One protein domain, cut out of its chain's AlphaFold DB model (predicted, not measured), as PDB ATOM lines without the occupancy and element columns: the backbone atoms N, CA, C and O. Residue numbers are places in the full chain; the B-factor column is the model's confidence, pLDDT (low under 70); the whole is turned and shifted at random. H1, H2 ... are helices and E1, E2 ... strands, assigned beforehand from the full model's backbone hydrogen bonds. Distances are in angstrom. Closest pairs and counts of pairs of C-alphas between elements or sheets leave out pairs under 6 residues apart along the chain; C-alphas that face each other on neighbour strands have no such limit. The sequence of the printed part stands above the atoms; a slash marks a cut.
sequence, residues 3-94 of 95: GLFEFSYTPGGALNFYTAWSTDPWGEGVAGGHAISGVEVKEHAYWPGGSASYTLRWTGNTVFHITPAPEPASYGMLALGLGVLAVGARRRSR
ATOM      1  N   GLY A   3     140.769 158.226 212.186       90.38
ATOM      2  CA  GLY A   3     141.526 158.076 210.951       90.38
ATOM      3  C   GLY A   3     142.955 157.561 211.116       90.38
ATOM      4  O   GLY A   3     143.520 157.522 212.212       90.38
ATOM      5  N   LEU A   4     143.518 157.175 209.971       90.56
ATOM      6  CA  LEU A   4     144.933 156.897 209.749       90.56
ATOM      7  C   LEU A   4     145.527 158.111 209.029       90.56
ATOM      8  O   LEU A   4     145.053 158.479 207.957       90.56
ATOM      9  N   PHE A   5     146.522 158.743 209.638       89.75
ATOM     10  CA  PHE A   5     147.074 160.019 209.175       89.75
ATOM     11  C   PHE A   5     148.412 159.842 208.471       89.75
ATOM     12  O   PHE A   5     148.681 160.511 207.480       89.75
ATOM     13  N   GLU A   6     149.225 158.906 208.955       88.50
ATOM     14  CA  GLU A   6     150.490 158.540 208.331       88.50
ATOM     15  C   GLU A   6     150.570 157.027 208.204       88.50
ATOM     16  O   GLU A   6     150.194 156.294 209.122       88.50
ATOM     17  N   PHE A   7     151.066 156.565 207.058       89.62
ATOM     18  CA  PHE A   7     151.352 155.162 206.808       89.62
ATOM     19  C   PHE A   7     152.520 155.039 205.835       89.62
ATOM     20  O   PHE A   7     152.492 155.600 204.740       89.62
ATOM     21  N   SER A   8     153.538 154.280 206.223       85.06
ATOM     22  CA  SER A   8     154.664 153.921 205.370       85.06
ATOM     23  C   SER A   8     155.075 152.480 205.637       85.06
ATOM     24  O   SER A   8     155.238 152.056 206.786       85.06
ATOM     25  N   TYR A   9     155.243 151.725 204.554       81.19
ATOM     26  CA  TYR A   9     155.649 150.330 204.590       81.19
ATOM     27  C   TYR A   9     156.781 150.078 203.597       81.19
ATOM     28  O   TYR A   9     156.674 150.393 202.414       81.19
ATOM     29  N   THR A  10     157.862 149.478 204.091       79.75
ATOM     30  CA  THR A  10     158.959 148.956 203.272       79.75
ATOM     31  C   THR A  10     159.097 147.462 203.560       79.75
ATOM     32  O   THR A  10     159.248 147.101 204.729       79.75
ATOM     33  N   PRO A  11     159.061 146.579 202.547       76.38
ATOM     34  CA  PRO A  11     159.294 145.152 202.749       76.38
ATOM     35  C   PRO A  11     160.631 144.893 203.454       76.38
ATOM     36  O   PRO A  11     161.672 145.365 203.006       76.38
ATOM     37  N   GLY A  12     160.598 144.167 204.574       72.19
ATOM     38  CA  GLY A  12     161.777 143.917 205.417       72.19
ATOM     39  C   GLY A  12     162.240 145.110 206.270       72.19
ATOM     40  O   GLY A  12     163.197 144.970 207.025       72.19
ATOM     41  N   GLY A  13     161.572 146.262 206.169       74.00
ATOM     42  CA  GLY A  13     161.804 147.447 206.994       74.00
ATOM     43  C   GLY A  13     160.805 147.590 208.147       74.00
ATOM     44  O   GLY A  13     159.921 146.756 208.346       74.00
ATOM     45  N   ALA A  14     160.941 148.678 208.911       76.81
ATOM     46  CA  ALA A  14     160.017 149.013 209.993       76.81
ATOM     47  C   ALA A  14     158.665 149.511 209.451       76.81
ATOM     48  O   ALA A  14     158.613 150.269 208.480       76.81
ATOM     49  N   LEU A  15     157.575 149.105 210.106       84.12
ATOM     50  CA  LEU A  15     156.234 149.619 209.837       84.12
ATOM     51  C   LEU A  15     156.057 150.960 210.555       84.12
ATOM     52  O   LEU A  15     156.165 150.995 211.780       84.12
ATOM     53  N   ASN A  16     155.746 152.026 209.811       88.06
ATOM     54  CA  ASN A  16     155.500 153.347 210.383       88.06
ATOM     55  C   ASN A  16     154.049 153.782 210.170       88.06
ATOM     56  O   ASN A  16     153.580 153.804 209.032       88.06
ATOM     57  N   PHE A  17     153.338 154.133 211.242       90.94
ATOM     58  CA  PHE A  17     151.978 154.657 211.153       90.94
ATOM     59  C   PHE A  17     151.603 155.564 212.324       90.94
ATOM     60  O   PHE A  17     152.091 155.395 213.445       90.94
ATOM     61  N   TYR A  18     150.662 156.468 212.052       93.19
ATOM     62  CA  TYR A  18     149.987 157.285 213.052       93.19
ATOM     63  C   TYR A  18     148.470 157.181 212.883       93.19
ATOM     64  O   TYR A  18     147.922 157.562 211.845       93.19
ATOM     65  N   THR A  19     147.784 156.674 213.906       93.75
ATOM     66  CA  THR A  19     146.316 156.656 213.967       93.75
ATOM     67  C   THR A  19     145.834 157.504 215.124       93.75
ATOM     68  O   THR A  19     146.489 157.576 216.163       93.75
ATOM     69  N   ALA A  20     144.663 158.114 214.970       92.75
ATOM     70  CA  ALA A  20     143.958 158.727 216.083       92.75
ATOM     71  C   ALA A  20     142.456 158.506 215.944       92.75
ATOM     72  O   ALA A  20     141.900 158.519 214.843       92.75
ATOM     73  N   TRP A  21     141.800 158.308 217.078       91.69
ATOM     74  CA  TRP A  21     140.364 158.139 217.161       91.69
ATOM     75  C   TRP A  21     139.797 158.861 218.382       91.69
ATOM     76  O   TRP A  21     140.484 159.120 219.365       91.69
ATOM     77  N   SER A  22     138.525 159.220 218.298       89.25
ATOM     78  CA  SER A  22     137.758 159.829 219.367       89.25
ATOM     79  C   SER A  22     136.282 159.614 219.078       89.25
ATOM     80  O   SER A  22     135.828 159.819 217.943       89.25
ATOM     81  N   THR A  23     135.575 159.192 220.115       87.19
ATOM     82  CA  THR A  23     134.146 158.926 220.163       87.19
ATOM     83  C   THR A  23     133.551 159.605 221.394       87.19
ATOM     84  O   THR A  23     134.234 159.777 222.404       87.19
ATOM     85  N   ASP A  24     132.281 159.978 221.305       83.12
ATOM     86  CA  ASP A  24     131.460 160.330 222.460       83.12
ATOM     87  C   ASP A  24     130.429 159.208 222.637       83.12
ATOM     88  O   ASP A  24     129.416 159.182 221.933       83.12
ATOM     89  N   PRO A  25     130.721 158.210 223.488       65.12
ATOM     90  CA  PRO A  25     129.891 157.021 223.575       65.12
ATOM     91  C   PRO A  25     128.533 157.255 224.260       65.12
ATOM     92  O   PRO A  25     127.660 156.402 224.105       65.12
ATOM     93  N   TRP A  26     128.324 158.368 224.983       67.38
ATOM     94  CA  TRP A  26     127.117 158.580 225.809       67.38
ATOM     95  C   TRP A  26     126.526 160.003 225.782       67.38
ATOM     96  O   TRP A  26     125.581 160.269 226.517       67.38
ATOM     97  N   GLY A  27     127.044 160.918 224.961       70.75
ATOM     98  CA  GLY A  27     126.603 162.318 224.880       70.75
ATOM     99  C   GLY A  27     127.079 163.206 226.038       70.75
ATOM    100  O   GLY A  27     126.768 164.395 226.070       70.75
ATOM    101  N   GLU A  28     127.814 162.635 226.996       74.75
ATOM    102  CA  GLU A  28     128.280 163.307 228.214       74.75
ATOM    103  C   GLU A  28     129.789 163.115 228.467       74.75
ATOM    104  O   GLU A  28     130.317 163.601 229.468       74.75
ATOM    105  N   GLY A  29     130.516 162.420 227.583       79.81
ATOM    106  CA  GLY A  29     131.921 162.075 227.806       79.81
ATOM    107  C   GLY A  29     132.708 161.831 226.522       79.81
ATOM    108  O   GLY A  29     132.153 161.487 225.493       79.81
ATOM    109  N   VAL A  30     134.029 161.985 226.562       87.06
ATOM    110  CA  VAL A  30     134.891 161.793 225.384       87.06
ATOM    111  C   VAL A  30     135.859 160.658 225.650       87.06
ATOM    112  O   VAL A  30     136.652 160.730 226.585       87.06
ATOM    113  N   ALA A  31     135.836 159.637 224.799       89.12
ATOM    114  CA  ALA A  31     136.872 158.617 224.734       89.12
ATOM    115  C   ALA A  31     137.687 158.798 223.457       89.12
ATOM    116  O   ALA A  31     137.154 159.160 222.410       89.12
ATOM    117  N   GLY A  32     138.985 158.553 223.523       91.00
ATOM    118  CA  GLY A  32     139.860 158.693 222.377       91.00
ATOM    119  C   GLY A  32     141.214 158.062 222.598       91.00
ATOM    120  O   GLY A  32     141.578 157.637 223.694       91.00
ATOM    121  N   GLY A  33     141.989 158.019 221.531       92.50
ATOM    122  CA  GLY A  33     143.316 157.453 221.576       92.50
ATOM    123  C   GLY A  33     144.102 157.725 220.314       92.50
ATOM    124  O   GLY A  33     143.572 158.198 219.310       92.50
ATOM    125  N   HIS A  34     145.391 157.441 220.387       93.12
ATOM    126  CA  HIS A  34     146.273 157.462 219.236       93.12
ATOM    127  C   HIS A  34     147.372 156.418 219.369       93.12
ATOM    128  O   HIS A  34     147.766 156.049 220.477       93.12
ATOM    129  N   ALA A  35     147.864 155.960 218.227       92.50
ATOM    130  CA  ALA A  35     148.955 155.008 218.128       92.50
ATOM    131  C   ALA A  35     150.052 155.589 217.246       92.50
ATOM    132  O   ALA A  35     149.771 155.992 216.118       92.50
ATOM    133  N   ILE A  36     151.286 155.600 217.750       91.81
ATOM    134  CA  ILE A  36     152.490 155.928 216.985       91.81
ATOM    135  C   ILE A  36     153.374 154.685 216.977       91.81
ATOM    136  O   ILE A  36     153.844 154.221 218.021       91.81
ATOM    137  N   SER A  37     153.602 154.140 215.786       89.81
ATOM    138  CA  SER A  37     154.430 152.954 215.584       89.81
ATOM    139  C   SER A  37     155.809 153.078 216.236       89.81
ATOM    140  O   SER A  37     156.540 154.032 215.978       89.81
ATOM    141  N   GLY A  38     156.183 152.093 217.054       86.75
ATOM    142  CA  GLY A  38     157.507 152.038 217.681       86.75
ATOM    143  C   GLY A  38     157.688 152.992 218.862       86.75
ATOM    144  O   GLY A  38     158.760 153.001 219.460       86.75
ATOM    145  N   VAL A  39     156.658 153.764 219.220       88.94
ATOM    146  CA  VAL A  39     156.713 154.743 220.307       88.94
ATOM    147  C   VAL A  39     155.708 154.372 221.395       88.94
ATOM    148  O   VAL A  39     156.092 153.860 222.451       88.94
ATOM    149  N   GLU A  40     154.418 154.605 221.151       90.94
ATOM    150  CA  GLU A  40     153.376 154.434 222.163       90.94
ATOM    151  C   GLU A  40     151.969 154.291 221.572       90.94
ATOM    152  O   GLU A  40     151.677 154.750 220.466       90.94
ATOM    153  N   VAL A  41     151.081 153.705 222.371       92.25
ATOM    154  CA  VAL A  41     149.630 153.819 222.234       92.25
ATOM    155  C   VAL A  41     149.102 154.500 223.473       92.25
ATOM    156  O   VAL A  41     149.377 154.084 224.600       92.25
ATOM    157  N   LYS A  42     148.328 155.550 223.251       93.81
ATOM    158  CA  LYS A  42     147.660 156.302 224.299       93.81
ATOM    159  C   LYS A  42     146.166 156.181 224.138       93.81
ATOM    160  O   LYS A  42     145.640 156.398 223.052       93.81
ATOM    161  N   GLU A  43     145.501 155.925 225.250       93.00
ATOM    162  CA  GLU A  43     144.051 155.932 225.362       93.00
ATOM    163  C   GLU A  43     143.647 156.853 226.509       93.00
ATOM    164  O   GLU A  43     144.332 156.969 227.531       93.00
ATOM    165  N   HIS A  44     142.549 157.562 226.322       90.94
ATOM    166  CA  HIS A  44     141.973 158.441 227.320       90.94
ATOM    167  C   HIS A  44     140.456 158.382 227.247       90.94
ATOM    168  O   HIS A  44     139.868 158.214 226.180       90.94
ATOM    169  N   ALA A  45     139.826 158.546 228.397       89.69
ATOM    170  CA  ALA A  45     138.392 158.655 228.526       89.69
ATOM    171  C   ALA A  45     138.057 159.669 229.620       89.69
ATOM    172  O   ALA A  45     138.668 159.682 230.688       89.69
ATOM    173  N   TYR A  46     137.080 160.519 229.334       88.44
ATOM    174  CA  TYR A  46     136.556 161.556 230.211       88.44
ATOM    175  C   TYR A  46     135.045 161.382 230.315       88.44
ATOM    176  O   TYR A  46     134.389 161.163 229.299       88.44
ATOM    177  N   TRP A  47     134.490 161.484 231.519       88.75
ATOM    178  CA  TRP A  47     133.049 161.404 231.773       88.75
ATOM    179  C   TRP A  47     132.679 162.237 233.011       88.75
ATOM    180  O   TRP A  47     133.566 162.634 233.778       88.75
ATOM    181  N   PRO A  48     131.390 162.524 233.252       85.50
ATOM    182  CA  PRO A  48     130.985 163.287 234.422       85.50
ATOM    183  C   PRO A  48     131.381 162.535 235.697       85.50
ATOM    184  O   PRO A  48     130.964 161.403 235.932       85.50
ATOM    185  N   GLY A  49     132.231 163.158 236.510       85.81
ATOM    186  CA  GLY A  49     132.737 162.568 237.749       85.81
ATOM    187  C   GLY A  49     134.043 161.778 237.623       85.81
ATOM    188  O   GLY A  49     134.495 161.245 238.634       85.81
ATOM    189  N   GLY A  50     134.690 161.716 236.448       88.06
ATOM    190  CA  GLY A  50     135.982 161.037 236.344       88.06
ATOM    191  C   GLY A  50     136.730 161.157 235.017       88.06
ATOM    192  O   GLY A  50     136.228 161.624 233.999       88.06
ATOM    193  N   SER A  51     137.983 160.708 235.052       90.88
ATOM    194  CA  SER A  51     138.806 160.514 233.860       90.88
ATOM    195  C   SER A  51     139.728 159.314 234.050       90.88
ATOM    196  O   SER A  51     140.142 159.018 235.172       90.88
ATOM    197  N   ALA A  52     140.054 158.636 232.955       90.88
ATOM    198  CA  ALA A  52     141.072 157.597 232.907       90.88
ATOM    199  C   ALA A  52     141.979 157.822 231.699       90.88
ATOM    200  O   ALA A  52     141.518 158.194 230.621       90.88
ATOM    201  N   SER A  53     143.275 157.565 231.866       92.31
ATOM    202  CA  SER A  53     144.223 157.565 230.758       92.31
ATOM    203  C   SER A  53     145.248 156.455 230.925       92.31
ATOM    204  O   SER A  53     145.771 156.232 232.016       92.31
ATOM    205  N   TYR A  54     145.532 155.773 229.818       92.44
ATOM    206  CA  TYR A  54     146.487 154.684 229.724       92.44
ATOM    207  C   TYR A  54     147.521 155.011 228.652       92.44
ATOM    208  O   TYR A  54     147.195 155.516 227.579       92.44
ATOM    209  N   THR A  55     148.789 154.734 228.947       94.06
ATOM    210  CA  THR A  55     149.888 154.844 227.982       94.06
ATOM    211  C   THR A  55     150.632 153.520 227.942       94.06
ATOM    212  O   THR A  55     151.288 153.135 228.909       94.06
ATOM    213  N   LEU A  56     150.527 152.829 226.816       90.25
ATOM    214  CA  LEU A  56     151.249 151.605 226.509       90.25
ATOM    215  C   LEU A  56     152.501 151.989 225.716       90.25
ATOM    216  O   LEU A  56     152.408 152.705 224.721       90.25
ATOM    217  N   ARG A  57     153.678 151.536 226.154       90.69
ATOM    218  CA  ARG A  57     154.957 151.816 225.482       90.69
ATOM    219  C   ARG A  57     155.449 150.600 224.723       90.69
ATOM    220  O   ARG A  57     155.318 149.472 225.194       90.69
ATOM    221  N   TRP A  58     156.029 150.851 223.555       88.38
ATOM    222  CA  TRP A  58     156.517 149.802 222.684       88.38
ATOM    223  C   TRP A  58     157.823 149.298 223.276       88.38
ATOM    224  O   TRP A  58     158.681 150.082 223.679       88.38
ATOM    225  N   THR A  59     157.956 147.984 223.379       86.56
ATOM    226  CA  THR A  59     159.172 147.353 223.903       86.56
ATOM    227  C   THR A  59     159.831 146.542 222.799       86.56
ATOM    228  O   THR A  59     159.211 146.279 221.770       86.56
ATOM    229  N   GLY A  60     161.063 146.078 223.018       79.44
ATOM    230  CA  GLY A  60     161.739 145.177 222.073       79.44
ATOM    231  C   GLY A  60     160.989 143.860 221.811       79.44
ATOM    232  O   GLY A  60     161.296 143.174 220.845       79.44
ATOM    233  N   ASN A  61     159.985 143.529 222.631       82.56
ATOM    234  CA  ASN A  61     159.139 142.347 222.461       82.56
ATOM    235  C   ASN A  61     157.911 142.608 221.569       82.56
ATOM    236  O   ASN A  61     157.192 141.675 221.222       82.56
ATOM    237  N   THR A  62     157.632 143.867 221.221       81.56
ATOM    238  CA  THR A  62     156.487 144.253 220.392       81.56
ATOM    239  C   THR A  62     156.941 144.369 218.941       81.56
ATOM    240  O   THR A  62     157.593 145.339 218.562       81.56
ATOM    241  N   VAL A  63     156.593 143.379 218.122       76.81
ATOM    242  CA  VAL A  63     156.945 143.332 216.696       76.81
ATOM    243  C   VAL A  63     155.728 143.584 215.817       76.81
ATOM    244  O   VAL A  63     154.645 143.049 216.052       76.81
ATOM    245  N   PHE A  64     155.925 144.386 214.772       78.44
ATOM    246  CA  PHE A  64     154.937 144.584 213.721       78.44
ATOM    247  C   PHE A  64     155.158 143.575 212.600       78.44
ATOM    248  O   PHE A  64     156.237 143.518 212.013       78.44
ATOM    249  N   HIS A  65     154.116 142.816 212.274       74.94
ATOM    250  CA  HIS A  65     154.111 141.904 211.139       74.94
ATOM    251  C   HIS A  65     153.052 142.348 210.138       74.94
ATOM    252  O   HIS A  65     151.884 142.502 210.485       74.94
ATOM    253  N   ILE A  66     153.465 142.523 208.887       74.56
ATOM    254  CA  ILE A  66     152.560 142.724 207.762       74.56
ATOM    255  C   ILE A  66     152.892 141.675 206.708       74.56
ATOM    256  O   ILE A  66     154.041 141.511 206.296       74.56
ATOM    257  N   THR A  67     151.885 140.908 206.318       71.88
ATOM    258  CA  THR A  67     152.009 139.896 205.272       71.88
ATOM    259  C   THR A  67     151.411 140.467 203.993       71.88
ATOM    260  O   THR A  67     150.239 140.856 204.022       71.88
ATOM    261  N   PRO A  68     152.157 140.530 202.877       68.62
ATOM    262  CA  PRO A  68     151.561 140.907 201.606       68.62
ATOM    263  C   PRO A  68     150.452 139.910 201.266       68.62
ATOM    264  O   PRO A  68     150.673 138.698 201.279       68.62
ATOM    265  N   ALA A  69     149.253 140.419 200.983       72.19
ATOM    266  CA  ALA A  69     148.187 139.592 200.444       72.19
ATOM    267  C   ALA A  69     148.625 139.121 199.044       72.19
ATOM    268  O   ALA A  69     148.996 139.962 198.220       72.19
ATOM    269  N   PRO A  70     148.614 137.811 198.740       64.00
ATOM    270  CA  PRO A  70     148.784 137.368 197.369       64.00
ATOM    271  C   PRO A  70     147.541 137.823 196.613       64.00
ATOM    272  O   PRO A  70     146.465 137.279 196.838       64.00
ATOM    273  N   GLU A  71     147.656 138.824 195.745       68.06
ATOM    274  CA  GLU A  71     146.575 139.138 194.816       68.06
ATOM    275  C   GLU A  71     146.526 138.017 193.764       68.06
ATOM    276  O   GLU A  71     147.428 137.924 192.923       68.06
ATOM    277  N   PRO A  72     145.499 137.140 193.759       66.62
ATOM    278  CA  PRO A  72     145.440 136.025 192.808       66.62
ATOM    279  C   PRO A  72     145.417 136.522 191.353       66.62
ATOM    280  O   PRO A  72     145.865 135.837 190.433       66.62
ATOM    281  N   ALA A  73     144.932 137.750 191.153       75.31
ATOM    282  CA  ALA A  73     144.855 138.410 189.863       75.31
ATOM    283  C   ALA A  73     146.227 138.800 189.291       75.31
ATOM    284  O   ALA A  73     146.377 138.771 188.074       75.31
ATOM    285  N   SER A  74     147.242 139.117 190.107       77.94
ATOM    286  CA  SER A  74     148.540 139.574 189.583       77.94
ATOM    287  C   SER A  74     149.244 138.477 188.784       77.94
ATOM    288  O   SER A  74     149.757 138.732 187.695       77.94
ATOM    289  N   TYR A  75     149.197 137.233 189.267       81.12
ATOM    290  CA  TYR A  75     149.737 136.084 188.534       81.12
ATOM    291  C   TYR A  75     148.910 135.754 187.290       81.12
ATOM    292  O   TYR A  75     149.479 135.421 186.251       81.12
ATOM    293  N   GLY A  76     147.584 135.905 187.366       83.50
ATOM    294  CA  GLY A  76     146.700 135.756 186.209       83.50
ATOM    295  C   GLY A  76     147.003 136.776 185.110       83.50
ATOM    296  O   GLY A  76     147.167 136.407 183.950       83.50
ATOM    297  N   MET A  77     147.159 138.049 185.474       87.88
ATOM    298  CA  MET A  77     147.495 139.137 184.552       87.88
ATOM    299  C   MET A  77     148.899 138.978 183.964       87.88
ATOM    300  O   MET A  77     149.092 139.213 182.773       87.88
ATOM    301  N   LEU A  78     149.866 138.512 184.760       89.44
ATOM    302  CA  LEU A  78     151.203 138.176 184.274       89.44
ATOM    303  C   LEU A  78     151.157 137.032 183.254       89.44
ATOM    304  O   LEU A  78     151.727 137.151 182.171       89.44
ATOM    305  N   ALA A  79     150.456 135.939 183.570       87.94
ATOM    306  CA  ALA A  79     150.310 134.796 182.673       87.94
ATOM    307  C   ALA A  79     149.593 135.184 181.371       87.94
ATOM    308  O   ALA A  79     150.020 134.779 180.290       87.94
ATOM    309  N   LEU A  80     148.551 136.017 181.456       91.19
ATOM    310  CA  LEU A  80     147.868 136.574 180.288       91.19
ATOM    311  C   LEU A  80     148.805 137.450 179.451       91.19
ATOM    312  O   LEU A  80     148.880 137.266 178.237       91.19
ATOM    313  N   GLY A  81     149.557 138.357 180.079       92.06
ATOM    314  CA  GLY A  81     150.526 139.212 179.394       92.06
ATOM    315  C   GLY A  81     151.597 138.401 178.660       92.06
ATOM    316  O   GLY A  81     151.843 138.617 177.472       92.06
ATOM    317  N   LEU A  82     152.174 137.399 179.330       94.38
ATOM    318  CA  LEU A  82     153.140 136.478 178.728       94.38
ATOM    319  C   LEU A  82     152.517 135.643 177.599       94.38
ATOM    320  O   LEU A  82     153.151 135.446 176.562       94.38
ATOM    321  N   GLY A  83     151.268 135.203 177.755       94.19
ATOM    322  CA  GLY A  83     150.523 134.484 176.723       94.19
ATOM    323  C   GLY A  83     150.306 135.321 175.460       94.19
ATOM    324  O   GLY A  83     150.564 134.845 174.353       94.19
ATOM    325  N   VAL A  84     149.902 136.586 175.610       95.00
ATOM    326  CA  VAL A  84     149.732 137.523 174.486       95.00
ATOM    327  C   VAL A  84     151.061 137.769 173.773       95.00
ATOM    328  O   VAL A  84     151.115 137.695 172.543       95.00
ATOM    329  N   LEU A  85     152.143 137.995 174.523       93.31
ATOM    330  CA  LEU A  85     153.482 138.185 173.958       93.31
ATOM    331  C   LEU A  85     153.954 136.946 173.184       93.31
ATOM    332  O   LEU A  85     154.432 137.073 172.055       93.31
ATOM    333  N   ALA A  86     153.763 135.748 173.739       93.00
ATOM    334  CA  ALA A  86     154.133 134.496 173.087       93.00
ATOM    335  C   ALA A  86     153.343 134.264 171.789       93.00
ATOM    336  O   ALA A  86     153.926 133.891 170.769       93.00
ATOM    337  N   VAL A  87     152.030 134.525 171.782       92.12
ATOM    338  CA  VAL A  87     151.196 134.409 170.573       92.12
ATOM    339  C   VAL A  87     151.601 135.446 169.522       92.12
ATOM    340  O   VAL A  87     151.715 135.103 168.344       92.12
ATOM    341  N   GLY A  88     151.856 136.691 169.930       90.75
ATOM    342  CA  GLY A  88     152.305 137.762 169.041       90.75
ATOM    343  C   GLY A  88     153.656 137.461 168.387       90.75
ATOM    344  O   GLY A  88     153.792 137.590 167.169       90.75
ATOM    345  N   ALA A  89     154.627 136.976 169.166       89.88
ATOM    346  CA  ALA A  89     155.923 136.534 168.654       89.88
ATOM    347  C   ALA A  89     155.761 135.391 167.640       89.88
ATOM    348  O   ALA A  89     156.281 135.464 166.531       89.88
ATOM    349  N   ARG A  90     154.938 134.386 167.961       86.38
ATOM    350  CA  ARG A  90     154.696 133.223 167.091       86.38
ATOM    351  C   ARG A  90     154.002 133.573 165.772       86.38
ATOM    352  O   ARG A  90     154.198 132.869 164.785       86.38
ATOM    353  N   ARG A  91     153.188 134.636 165.748       85.50
ATOM    354  CA  ARG A  91     152.554 135.158 164.525       85.50
ATOM    355  C   ARG A  91     153.520 135.968 163.661       85.50
ATOM    356  O   ARG A  91     153.408 135.892 162.450       85.50
ATOM    357  N   ARG A  92     154.471 136.695 164.258       79.75
ATOM    358  CA  ARG A  92     155.530 137.405 163.512       79.75
ATOM    359  C   ARG A  92     156.612 136.480 162.959       79.75
ATOM    360  O   ARG A  92     157.244 136.825 161.974       79.75
ATOM    361  N   SER A  93     156.834 135.327 163.586       73.81
ATOM    362  CA  SER A  93     157.813 134.331 163.129       73.81
ATOM    363  C   SER A  93     157.287 133.373 162.055       73.81
ATOM    364  O   SER A  93     158.060 132.557 161.559       73.81
ATOM    365  N   ARG A  94     155.990 133.412 161.721       57.44
ATOM    366  CA  ARG A  94     155.431 132.644 160.601       57.44
ATOM    367  C   ARG A  94     155.466 133.525 159.339       57.44
ATOM    368  O   ARG A  94     154.818 134.570 159.381       57.44
TER     369      ARG A  94
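Overview. This is residues 3 to 94 of the 95 residues of a protein of Janthinobacterium sp. CG23_2 (UniProt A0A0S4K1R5). A nearly flat sheet of five strands, E1 to E5, makes one end, and residues 69 to 94, with helix H1, stick out from it as a long arm. The 92 printed residues hold E1 E2 E3 E4 E5 H1 along the chain, class mixed; the sheet, in that order, is a meander, each strand the antiparallel neighbour of the one before. The whole is extended, radius of gyration of the C-alphas 24.3 A, spanning 86 by 35 by 17 A.

Along the chain. E1 is residues 3 to 8, from C-alpha 3 at (141.526, 158.076, 210.951); E2 is 16 to 23, 24.1 A; E3 is 30 to 36, 20.4 A; E4 is 40 to 47, 23.5 A; E5 is 50 to 57, 23.7 A. H1, residues 72 to 92, is 31.0 A long, ending at C-alpha 92 (155.530, 137.405, 163.512).

Arrangement. Four hairpins have N and O within hydrogen-bond range: E1 and E2, N 5 and O 18, 2.9 A; E2 and E3, N 21 and O 33, 2.9 A; E3 and E4, N 32 and O 44, 2.8 A; E4 and E5, N 43 and O 54, 2.9 A. H1 is not on the sheet; 16 of its 17 O i to N i+4 pairs are within range.

Size, cuts and confidence. The C-alphas farthest apart, Gly 49 and Arg 94, are 85.8 A apart. The printed part has no cut; the link E5 to H1 is long. Residues 25 to 26, 68, 70 to 72 and 94 have pLDDT under 70.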